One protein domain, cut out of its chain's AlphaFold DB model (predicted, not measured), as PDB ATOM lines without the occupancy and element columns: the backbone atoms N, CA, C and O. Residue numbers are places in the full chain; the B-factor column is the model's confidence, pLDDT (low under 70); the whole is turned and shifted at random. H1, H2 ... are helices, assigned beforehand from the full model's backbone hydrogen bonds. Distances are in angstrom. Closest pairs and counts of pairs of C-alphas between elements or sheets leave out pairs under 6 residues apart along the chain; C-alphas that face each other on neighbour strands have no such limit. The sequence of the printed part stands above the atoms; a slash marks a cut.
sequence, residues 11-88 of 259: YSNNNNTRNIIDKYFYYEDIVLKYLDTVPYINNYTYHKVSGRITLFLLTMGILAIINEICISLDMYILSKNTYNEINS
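AT A GLANCE: This is residues 11 to 88 of the 259 residues of an uncharacterized protein of Saccharomycodes ludwigii (UniProt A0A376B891). One very long straight helix, H2, makes the long arm of an L, and a shorter helix, H1, makes the other arm; the two meet near the end of H1 and the beginning of H2, where the loop of residues 36 to 47 joins them at the corner. Away from this corner both arms stick out freely, residues 56 to 88 of H2 and residues 11 to 27 of H1. The printed part has 78 residues with two named helices, H1 then H2 along the chain, and no named strand; the class is all helix. The whole is extended, with a radius of gyration of the C-alphas of 21.0 A, and flat, spanning 66 by 40 by 15 A.

IN THESE COORDINATES: Find C-alpha 48 at (101.047, -41.657, 12.734); from there H2, residues 48 to 88, runs 59.5 A to C-alpha 88 at (88.985, -43.119, -45.530). Then look at C-alpha 11 at (105.717, -12.173, 13.329), where H1, residues 11 to 35, begins; it is 36.1 A long from first to last C-alpha.

HOW THE PARTS SIT: Look at residues 51 to 55 of H2 for the place where it touches H1. The two only just touch, with 3 pairs of C-alphas within 8 A, made by residue 32 alone of H1 and residues 51 to 55 alone of H2. The closest C-alphas of the two are those of Leu 32 and Gly 51, 6.4 A apart. Their lines are about perpendicular, at 79 degrees, and their centres are 30.1 A apart. In both H1 and H2, every O i to N i+4 pair is within hydrogen-bond range.

THE WHOLE: The two C-alphas farthest apart are those of Tyr 11 and Ser 88, at 68.6 A. The printed part has no cut. The link from H1 to H2 is long, with 12 residues. In the B-factor column you will find a mean pLDDT of 84.3 for the printed part, with residues 11 to 18 under 70.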
ATOM      1  N   TYR A  11     106.710 -11.617  12.398       50.00
ATOM      2  CA  TYR A  11     105.717 -12.173  13.329       50.00
ATOM      3  C   TYR A  11     104.366 -12.458  12.658       50.00
ATOM      4  O   TYR A  11     103.756 -13.499  12.906       50.00
ATOM      5  N   SER A  12     103.920 -11.565  11.771       51.41
ATOM      6  CA  SER A  12     102.680 -11.748  11.008       51.41
ATOM      7  C   SER A  12     102.778 -12.929  10.030       51.41
ATOM      8  O   SER A  12     101.872 -13.761   9.969       51.41
ATOM      9  N   ASN A  13     103.922 -13.085   9.347       52.88
ATOM     10  CA  ASN A  13     104.161 -14.236   8.468       52.88
ATOM     11  C   ASN A  13     104.199 -15.566   9.238       52.88
ATOM     12  O   ASN A  13     103.595 -16.536   8.788       52.88
ATOM     13  N   ASN A  14     104.828 -15.599  10.421       58.59
ATOM     14  CA  ASN A  14     104.925 -16.809  11.251       58.59
ATOM     15  C   ASN A  14     103.557 -17.298  11.758       58.59
ATOM     16  O   ASN A  14     103.299 -18.501  11.829       58.59
ATOM     17  N   ASN A  15     102.666 -16.365  12.103       60.78
ATOM     18  CA  ASN A  15     101.318 -16.689  12.570       60.78
ATOM     19  C   ASN A  15     100.429 -17.210  11.432       60.78
ATOM     20  O   ASN A  15      99.660 -18.149  11.636       60.78
ATOM     21  N   ASN A  16     100.575 -16.666  10.219       61.62
ATOM     22  CA  ASN A  16      99.867 -17.174   9.042       61.62
ATOM     23  C   ASN A  16     100.347 -18.574   8.641       61.62
ATOM     24  O   ASN A  16      99.517 -19.444   8.390       61.62
ATOM     25  N   THR A  17     101.656 -18.836   8.653       63.97
ATOM     26  CA  THR A  17     102.187 -20.177   8.364       63.97
ATOM     27  C   THR A  17     101.760 -21.212   9.403       63.97
ATOM     28  O   THR A  17     101.375 -22.314   9.024       63.97
ATOM     29  N   ARG A  18     101.742 -20.867  10.700       66.00
ATOM     30  CA  ARG A  18     101.263 -21.775  11.760       66.00
ATOM     31  C   ARG A  18      99.781 -22.109  11.605       66.00
ATOM     32  O   ARG A  18      99.425 -23.279  11.603       66.00
ATOM     33  N   ASN A  19      98.946 -21.108  11.322       73.31
ATOM     34  CA  ASN A  19      97.520 -21.319  11.065       73.31
ATOM     35  C   ASN A  19      97.240 -22.222   9.848       73.31
ATOM     36  O   ASN A  19      96.224 -22.914   9.820       73.31
ATOM     37  N   ILE A  20      98.105 -22.210   8.829       76.44
ATOM     38  CA  ILE A  20      97.982 -23.091   7.655       76.44
ATOM     39  C   ILE A  20      98.413 -24.522   8.003       76.44
ATOM     40  O   ILE A  20      97.726 -25.473   7.635       76.44
ATOM     41  N   ILE A  21      99.511 -24.672   8.747       78.56
ATOM     42  CA  ILE A  21     100.045 -25.968   9.185       78.56
ATOM     43  C   ILE A  21      99.064 -26.681  10.126       78.56
ATOM     44  O   ILE A  21      98.786 -27.866   9.948       78.56
ATOM     45  N   ASP A  22      98.478 -25.956  11.079       79.50
ATOM     46  CA  ASP A  22      97.525 -26.524  12.036       79.50
ATOM     47  C   ASP A  22      96.232 -26.980  11.341       79.50
ATOM     48  O   ASP A  22      95.684 -28.038  11.653       79.50
ATOM     49  N   LYS A  23      95.778 -26.230  10.326       80.94
ATOM     50  CA  LYS A  23      94.663 -26.652   9.465       80.94
ATOM     51  C   LYS A  23      95.012 -27.896   8.652       80.94
ATOM     52  O   LYS A  23      94.188 -28.801   8.571       80.94
ATOM     53  N   TYR A  24      96.210 -27.959   8.073       82.62
ATOM     54  CA  TYR A  24      96.673 -29.127   7.322       82.62
ATOM     55  C   TYR A  24      96.663 -30.392   8.189       82.62
ATOM     56  O   TYR A  24      96.065 -31.390   7.790       82.62
ATOM     57  N   PHE A  25      97.228 -30.334   9.400       83.31
ATOM     58  CA  PHE A  25      97.241 -31.474  10.319       83.31
ATOM     59  C   PHE A  25      95.842 -31.885  10.788       83.31
ATOM     60  O   PHE A  25      95.579 -33.074  10.945       83.31
ATOM     61  N   TYR A  26      94.921 -30.932  10.953       86.00
ATOM     62  CA  TYR A  26      93.531 -31.240  11.283       86.00
ATOM     63  C   TYR A  26      92.834 -32.059  10.184       86.00
ATOM     64  O   TYR A  26      92.196 -33.070  10.477       86.00
ATOM     65  N   TYR A  27      92.968 -31.652   8.917       84.62
ATOM     66  CA  TYR A  27      92.394 -32.406   7.797       84.62
ATOM     67  C   TYR A  27      93.101 -33.747   7.585       84.62
ATOM     68  O   TYR A  27      92.434 -34.749   7.341       84.62
ATOM     69  N   GLU A  28      94.428 -33.783   7.730       86.00
ATOM     70  CA  GLU A  28      95.215 -35.015   7.672       86.00
ATOM     71  C   GLU A  28      94.722 -36.041   8.703       86.00
ATOM     72  O   GLU A  28      94.428 -37.177   8.339       86.00
ATOM     73  N   ASP A  29      94.541 -35.641   9.965       84.44
ATOM     74  CA  ASP A  29      94.073 -36.534  11.033       84.44
ATOM     75  C   ASP A  29      92.654 -37.075  10.768       84.44
ATOM     76  O   ASP A  29      92.350 -38.217  11.123       84.44
ATOM     77  N   ILE A  30      91.774 -36.292  10.131       86.12
ATOM     78  CA  ILE A  30      90.441 -36.759   9.712       86.12
ATOM     79  C   ILE A  30      90.563 -37.827   8.622       86.12
ATOM     80  O   ILE A  30      89.918 -38.872   8.706       86.12
ATOM     81  N   VAL A  31      91.397 -37.580   7.613       84.94
ATOM     82  CA  VAL A  31      91.595 -38.506   6.491       84.94
ATOM     83  C   VAL A  31      92.272 -39.795   6.958       84.94
ATOM     84  O   VAL A  31      91.853 -40.877   6.556       84.94
ATOM     85  N   LEU A  32      93.256 -39.711   7.857       85.06
ATOM     86  CA  LEU A  32      93.908 -40.881   8.448       85.06
ATOM     87  C   LEU A  32      92.930 -41.733   9.259       85.06
ATOM     88  O   LEU A  32      92.938 -42.952   9.121       85.06
ATOM     89  N   LYS A  33      92.042 -41.108  10.044       84.00
ATOM     90  CA  LYS A  33      90.978 -41.833  10.756       84.00
ATOM     91  C   LYS A  33      90.025 -42.547   9.806       84.00
ATOM     92  O   LYS A  33      89.568 -43.635  10.127       84.00
ATOM     93  N   TYR A  34      89.720 -41.949   8.657       84.75
ATOM     94  CA  TYR A  34      88.885 -42.590   7.646       84.75
ATOM     95  C   TYR A  34      89.614 -43.760   6.971       84.75
ATOM     96  O   TYR A  34      89.055 -44.846   6.844       84.75
ATOM     97  N   LEU A  35      90.885 -43.582   6.602       82.00
ATOM     98  CA  LEU A  35      91.718 -44.641   6.024       82.00
ATOM     99  C   LEU A  35      91.869 -45.856   6.948       82.00
ATOM    100  O   LEU A  35      91.871 -46.984   6.466       82.00
ATOM    101  N   ASP A  36      91.921 -45.634   8.261       82.06
ATOM    102  CA  ASP A  36      92.015 -46.694   9.273       82.06
ATOM    103  C   ASP A  36      90.759 -47.587   9.339       82.06
ATOM    104  O   ASP A  36      90.807 -48.719   9.816       82.06
ATOM    105  N   THR A  37      89.624 -47.110   8.814       84.94
ATOM    106  CA  THR A  37      88.386 -47.905   8.713       84.94
ATOM    107  C   THR A  37      88.350 -48.828   7.497       84.94
ATOM    108  O   THR A  37      87.505 -49.722   7.430       84.94
ATOM    109  N   VAL A  38      89.256 -48.636   6.532       85.31
ATOM    110  CA  VAL A  38      89.310 -49.450   5.317       85.31
ATOM    111  C   VAL A  38      90.055 -50.755   5.624       85.31
ATOM    112  O   VAL A  38      91.205 -50.714   6.081       85.31
ATOM    113  N   PRO A  39      89.445 -51.930   5.367       80.56
ATOM    114  CA  PRO A  39      90.117 -53.208   5.581       80.56
ATOM    115  C   PRO A  39      91.418 -53.265   4.768       80.56
ATOM    116  O   PRO A  39      91.483 -52.743   3.658       80.56
ATOM    117  N   TYR A  40      92.457 -53.888   5.332       81.00
ATOM    118  CA  TYR A  40      93.828 -53.993   4.797       81.00
ATOM    119  C   TYR A  40      94.693 -52.727   4.892       81.00
ATOM    120  O   TYR A  40      95.899 -52.862   5.089       81.00
ATOM    121  N   ILE A  41      94.119 -51.521   4.800       81.00
ATOM    122  CA  ILE A  41      94.865 -50.257   4.965       81.00
ATOM    123  C   ILE A  41      95.208 -50.013   6.439       81.00
ATOM    124  O   ILE A  41      96.301 -49.534   6.741       81.00
ATOM    125  N   ASN A  42      94.327 -50.439   7.347       79.81
ATOM    126  CA  ASN A  42      94.514 -50.367   8.799       79.81
ATOM    127  C   ASN A  42      95.848 -50.971   9.301       79.81
ATOM    128  O   ASN A  42      96.461 -50.474  10.245       79.81
ATOM    129  N   ASN A  43      96.355 -52.007   8.625       83.44
ATOM    130  CA  ASN A  43      97.642 -52.635   8.942       83.44
ATOM    131  C   ASN A  43      98.844 -51.703   8.696       83.44
ATOM    132  O   ASN A  43      99.911 -51.905   9.274       83.44
ATOM    133  N   TYR A  44      98.678 -50.675   7.860       80.50
ATOM    134  CA  TYR A  44      99.720 -49.717   7.481       80.50
ATOM    135  C   TYR A  44      99.544 -48.344   8.156       80.50
ATOM    136  O   TYR A  44     100.470 -47.529   8.141       80.50
ATOM    137  N   THR A  45      98.408 -48.091   8.816       80.94
ATOM    138  CA  THR A  45      98.085 -46.837   9.530       80.94
ATOM    139  C   THR A  45      98.304 -46.897  11.048       80.94
ATOM    140  O   THR A  45      98.073 -45.905  11.736       80.94
ATOM    141  N   TYR A  46      98.841 -48.005  11.577       76.94
ATOM    142  CA  TYR A  46      99.062 -48.253  13.016       76.94
ATOM    143  C   TYR A  46      99.893 -47.181  13.759       76.94
ATOM    144  O   TYR A  46      99.744 -46.973  14.966       76.94
ATOM    145  N   HIS A  47     100.789 -46.488  13.053       82.62
ATOM    146  CA  HIS A  47     101.573 -45.372  13.579       82.62
ATOM    147  C   HIS A  47     101.331 -44.120  12.752       82.62
ATOM    148  O   HIS A  47     101.302 -44.195  11.527       82.62
ATOM    149  N   LYS A  48     101.270 -42.949  13.408       79.88
ATOM    150  CA  LYS A  48     101.047 -41.657  12.734       79.88
ATOM    151  C   LYS A  48     101.977 -41.465  11.534       79.88
ATOM    152  O   LYS A  48     101.507 -41.151  10.454       79.88
ATOM    153  N   VAL A  49     103.275 -41.730  11.689       84.81
ATOM    154  CA  VAL A  49     104.255 -41.605  10.592       84.81
ATOM    155  C   VAL A  49     103.960 -42.578   9.443       84.81
ATOM    156  O   VAL A  49     103.979 -42.174   8.285       84.81
ATOM    157  N   SER A  50     103.632 -43.833   9.754       84.88
ATOM    158  CA  SER A  50     103.279 -44.852   8.755       84.88
ATOM    159  C   SER A  50     101.982 -44.503   8.014       84.88
ATOM    160  O   SER A  50     101.910 -44.625   6.792       84.88
ATOM    161  N   GLY A  51     100.985 -43.969   8.726       85.25
ATOM    162  CA  GLY A  51      99.748 -43.465   8.136       85.25
ATOM    163  C   GLY A  51      99.995 -42.311   7.166       85.25
ATOM    164  O   GLY A  51      99.452 -42.319   6.065       85.25
ATOM    165  N   ARG A  52     100.883 -41.370   7.512       88.00
ATOM    166  CA  ARG A  52     101.278 -40.269   6.614       88.00
ATOM    167  C   ARG A  52     101.953 -40.759   5.340       88.00
ATOM    168  O   ARG A  52     101.605 -40.306   4.255       88.00
ATOM    169  N   ILE A  53     102.887 -41.704   5.465       88.50
ATOM    170  CA  ILE A  53     103.550 -42.326   4.308       88.50
ATOM    171  C   ILE A  53     102.512 -43.035   3.432       88.50
ATOM    172  O   ILE A  53     102.521 -42.870   2.217       88.50
ATOM    173  N   THR A  54     101.576 -43.764   4.042       89.19
ATOM    174  CA  THR A  54     100.501 -44.468   3.329       89.19
ATOM    175  C   THR A  54      99.578 -43.496   2.593       89.19
ATOM    176  O   THR A  54      99.292 -43.702   1.418       89.19
ATOM    177  N   LEU A  55      99.164 -42.399   3.235       89.00
ATOM    178  CA  LEU A  55      98.359 -41.346   2.611       89.00
ATOM    179  C   LEU A  55      99.101 -40.682   1.443       89.00
ATOM    180  O   LEU A  55      98.507 -40.432   0.394       89.00
ATOM    181  N   PHE A  56     100.400 -40.426   1.602       90.56
ATOM    182  CA  PHE A  56     101.239 -39.885   0.538       90.56
ATOM    183  C   PHE A  56     101.336 -40.848  -0.650       90.56
ATOM    184  O   PHE A  56     101.099 -40.436  -1.783       90.56
ATOM    185  N   LEU A  57     101.620 -42.130  -0.400       92.25
ATOM    186  CA  LEU A  57     101.688 -43.157  -1.442       92.25
ATOM    187  C   LEU A  57     100.348 -43.340  -2.150       92.25
ATOM    188  O   LEU A  57     100.320 -43.470  -3.368       92.25
ATOM    189  N   LEU A  58      99.239 -43.296  -1.412       91.19
ATOM    190  CA  LEU A  58      97.896 -43.368  -1.978       91.19
ATOM    191  C   LEU A  58      97.612 -42.150  -2.862       91.19
ATOM    192  O   LEU A  58      97.116 -42.301  -3.974       91.19
ATOM    193  N   THR A  59      97.990 -40.956  -2.409       91.88
ATOM    194  CA  THR A  59      97.849 -39.722  -3.194       91.88
ATOM    195  C   THR A  59      98.684 -39.786  -4.474       91.88
ATOM    196  O   THR A  59      98.170 -39.513  -5.556       91.88
ATOM    197  N   MET A  60      99.948 -40.207  -4.375       95.38
ATOM    198  CA  MET A  60     100.828 -40.384  -5.534       95.38
ATOM    199  C   MET A  60     100.326 -41.474  -6.483       95.38
ATOM    200  O   MET A  60     100.370 -41.292  -7.695       95.38
ATOM    201  N   GLY A  61      99.789 -42.572  -5.952       95.06
ATOM    202  CA  GLY A  61      99.167 -43.635  -6.739       95.06
ATOM    203  C   GLY A  61      97.938 -43.145  -7.504       95.06
ATOM    204  O   GLY A  61      97.815 -43.421  -8.692       95.06
ATOM    205  N   ILE A  62      97.065 -42.357  -6.866       95.38
ATOM    206  CA  ILE A  62      95.918 -41.732  -7.544       95.38
ATOM    207  C   ILE A  62      96.394 -40.794  -8.659       95.38
ATOM    208  O   ILE A  62      95.862 -40.856  -9.764       95.38
ATOM    209  N   LEU A  63      97.406 -39.957  -8.403       96.00
ATOM    210  CA  LEU A  63      97.971 -39.073  -9.430       96.00
ATOM    211  C   LEU A  63      98.557 -39.863 -10.606       96.00
ATOM    212  O   LEU A  63      98.322 -39.497 -11.756       96.00
ATOM    213  N   ALA A  64      99.260 -40.965 -10.335       96.00
ATOM    214  CA  ALA A  64      99.791 -41.849 -11.369       96.00
ATOM    215  C   ALA A  64      98.672 -42.494 -12.203       96.00
ATOM    216  O   ALA A  64      98.767 -42.513 -13.426       96.00
ATOM    217  N   ILE A  65      97.588 -42.949 -11.564       96.44
ATOM    218  CA  ILE A  65      96.414 -43.501 -12.259       96.44
ATOM    219  C   ILE A  65      95.765 -42.445 -13.158       96.44
ATOM    220  O   ILE A  65      95.446 -42.738 -14.306       96.44
ATOM    221  N   ILE A  66      95.582 -41.214 -12.668       95.75
ATOM    222  CA  ILE A  66      95.018 -40.121 -13.475       95.75
ATOM    223  C   ILE A  66      95.908 -39.848 -14.691       95.75
ATOM    224  O   ILE A  66      95.399 -39.748 -15.805       95.75
ATOM    225  N   ASN A  67      97.226 -39.774 -14.491       94.94
ATOM    226  CA  ASN A  67      98.179 -39.555 -15.573       94.94
ATOM    227  C   ASN A  67      98.121 -40.672 -16.628       94.94
ATOM    228  O   ASN A  67      98.049 -40.386 -17.819       94.94
ATOM    229  N   GLU A  68      98.081 -41.933 -16.195       94.44
ATOM    230  CA  GLU A  68      97.982 -43.088 -17.094       94.44
ATOM    231  C   GLU A  68      96.670 -43.092 -17.888       94.44
ATOM    232  O   GLU A  68      96.666 -43.377 -19.087       94.44
ATOM    233  N   ILE A  69      95.555 -42.721 -17.248       95.12
ATOM    234  CA  ILE A  69      94.259 -42.577 -17.922       95.12
ATOM    235  C   ILE A  69      94.333 -41.486 -18.993       95.12
ATOM    236  O   ILE A  69      93.860 -41.707 -20.108       95.12
ATOM    237  N   CYS A  70      94.931 -40.329 -18.692       93.62
ATOM    238  CA  CYS A  70      95.099 -39.249 -19.665       93.62
ATOM    239  C   CYS A  70      95.930 -39.703 -20.874       93.62
ATOM    240  O   CYS A  70      95.471 -39.564 -22.005       93.62
ATOM    241  N   ILE A  71      97.089 -40.324 -20.639       90.94
ATOM    242  CA  ILE A  71      97.966 -40.823 -21.709       90.94
ATOM    243  C   ILE A  71      97.257 -41.896 -22.547       90.94
ATOM    244  O   ILE A  71      97.313 -41.866 -23.775       90.94
ATOM    245  N   SER A  72      96.541 -42.819 -21.902       92.56
ATOM    246  CA  SER A  72      95.786 -43.874 -22.590       92.56
ATOM    247  C   SER A  72      94.674 -43.310 -23.478       92.56
ATOM    248  O   SER A  72      94.435 -43.822 -24.573       92.56
ATOM    249  N   LEU A  73      93.991 -42.252 -23.025       92.62
ATOM    250  CA  LEU A  73      92.974 -41.563 -23.819       92.62
ATOM    251  C   LEU A  73      93.589 -40.870 -25.036       92.62
ATOM    252  O   LEU A  73      93.060 -41.029 -26.136       92.62
ATOM    253  N   ASP A  74      94.706 -40.162 -24.858       90.56
ATOM    254  CA  ASP A  74      95.415 -39.501 -25.958       90.56
ATOM    255  C   ASP A  74      95.888 -40.521 -27.000       90.56
ATOM    256  O   ASP A  74      95.633 -40.352 -28.196       90.56
ATOM    257  N   MET A  75      96.485 -41.629 -26.549       89.69
ATOM    258  CA  MET A  75      96.899 -42.734 -27.415       89.69
ATOM    259  C   MET A  75      95.715 -43.315 -28.197       89.69
ATOM    260  O   MET A  75      95.805 -43.504 -29.410       89.69
ATOM    261  N   TYR A  76      94.584 -43.566 -27.530       90.62
ATOM    262  CA  TYR A  76      93.387 -44.100 -28.181       90.62
ATOM    263  C   TYR A  76      92.820 -43.140 -29.233       90.62
ATOM    264  O   TYR A  76      92.497 -43.568 -30.343       90.62
ATOM    265  N   ILE A  77      92.696 -41.849 -28.908       92.06
ATOM    266  CA  ILE A  77      92.183 -40.836 -29.838       92.06
ATOM    267  C   ILE A  77      93.085 -40.755 -31.066       92.06
ATOM    268  O   ILE A  77      92.592 -40.749 -32.196       92.06
ATOM    269  N   LEU A  78      94.396 -40.709 -30.850       90.88
ATOM    270  CA  LEU A  78      95.344 -40.496 -31.925       90.88
ATOM    271  C   LEU A  78      95.451 -41.711 -32.847       90.88
ATOM    272  O   LEU A  78      95.301 -41.562 -34.059       90.88
ATOM    273  N   SER A  79      95.570 -42.911 -32.276       89.31
ATOM    274  CA  SER A  79      95.543 -44.159 -33.039       89.31
ATOM    275  C   SER A  79      94.248 -44.282 -33.847       89.31
ATOM    276  O   SER A  79      94.279 -44.533 -35.052       89.31
ATOM    277  N   LYS A  80      93.090 -44.003 -33.230       90.81
ATOM    278  CA  LYS A  80      91.791 -44.030 -33.916       90.81
ATOM    279  C   LYS A  80      91.719 -43.038 -35.077       90.81
ATOM    280  O   LYS A  80      91.149 -43.365 -36.117       90.81
ATOM    281  N   ASN A  81      92.273 -41.838 -34.919       90.69
ATOM    282  CA  ASN A  81      92.324 -40.851 -35.993       90.69
ATOM    283  C   ASN A  81      93.171 -41.350 -37.164       90.69
ATOM    284  O   ASN A  81      92.704 -41.279 -38.299       90.69
ATOM    285  N   THR A  82      94.342 -41.933 -36.899       89.38
ATOM    286  CA  THR A  82      95.183 -42.525 -37.949       89.38
ATOM    287  C   THR A  82      94.488 -43.691 -38.649       89.38
ATOM    288  O   THR A  82      94.494 -43.760 -39.875       89.38
ATOM    289  N   TYR A  83      93.800 -44.567 -37.913       89.00
ATOM    290  CA  TYR A  83      92.994 -45.629 -38.521       89.00
ATOM    291  C   TYR A  83      91.895 -45.083 -39.432       89.00
ATOM    292  O   TYR A  83      91.707 -45.570 -40.547       89.00
ATOM    293  N   ASN A  84      91.182 -44.047 -38.987       89.38
ATOM    294  CA  ASN A  84      90.152 -43.403 -39.795       89.38
ATOM    295  C   ASN A  84      90.744 -42.738 -41.045       89.38
ATOM    296  O   ASN A  84      90.144 -42.830 -42.115       89.38
ATOM    297  N   GLU A  85      91.911 -42.104 -40.936       89.62
ATOM    298  CA  GLU A  85      92.633 -41.503 -42.060       89.62
ATOM    299  C   GLU A  85      93.052 -42.566 -43.081       89.62
ATOM    300  O   GLU A  85      92.718 -42.444 -44.261       89.62
ATOM    301  N   ILE A  86      93.688 -43.654 -42.631       89.44
ATOM    302  CA  ILE A  86      94.105 -44.762 -43.500       89.44
ATOM    303  C   ILE A  86      92.892 -45.379 -44.203       89.44
ATOM    304  O   ILE A  86      92.906 -45.629 -45.410       89.44
ATOM    305  N   ASN A  87      91.813 -45.605 -43.454       87.94
ATOM    306  CA  ASN A  87      90.632 -46.264 -43.979       87.94
ATOM    307  C   ASN A  87      89.851 -45.362 -44.952       87.94
ATOM    308  O   ASN A  87      89.335 -45.854 -45.955       87.94
ATOM    309  N   SER A  88      89.746 -44.059 -44.686       87.81
ATOM    310  CA  SER A  88      88.985 -43.119 -45.530       87.81
ATOM    311  C   SER A  88      89.737 -42.641 -46.773       87.81
ATOM    312  O   SER A  88      89.091 -42.246 -47.740       87.81
TER     313      SER A  88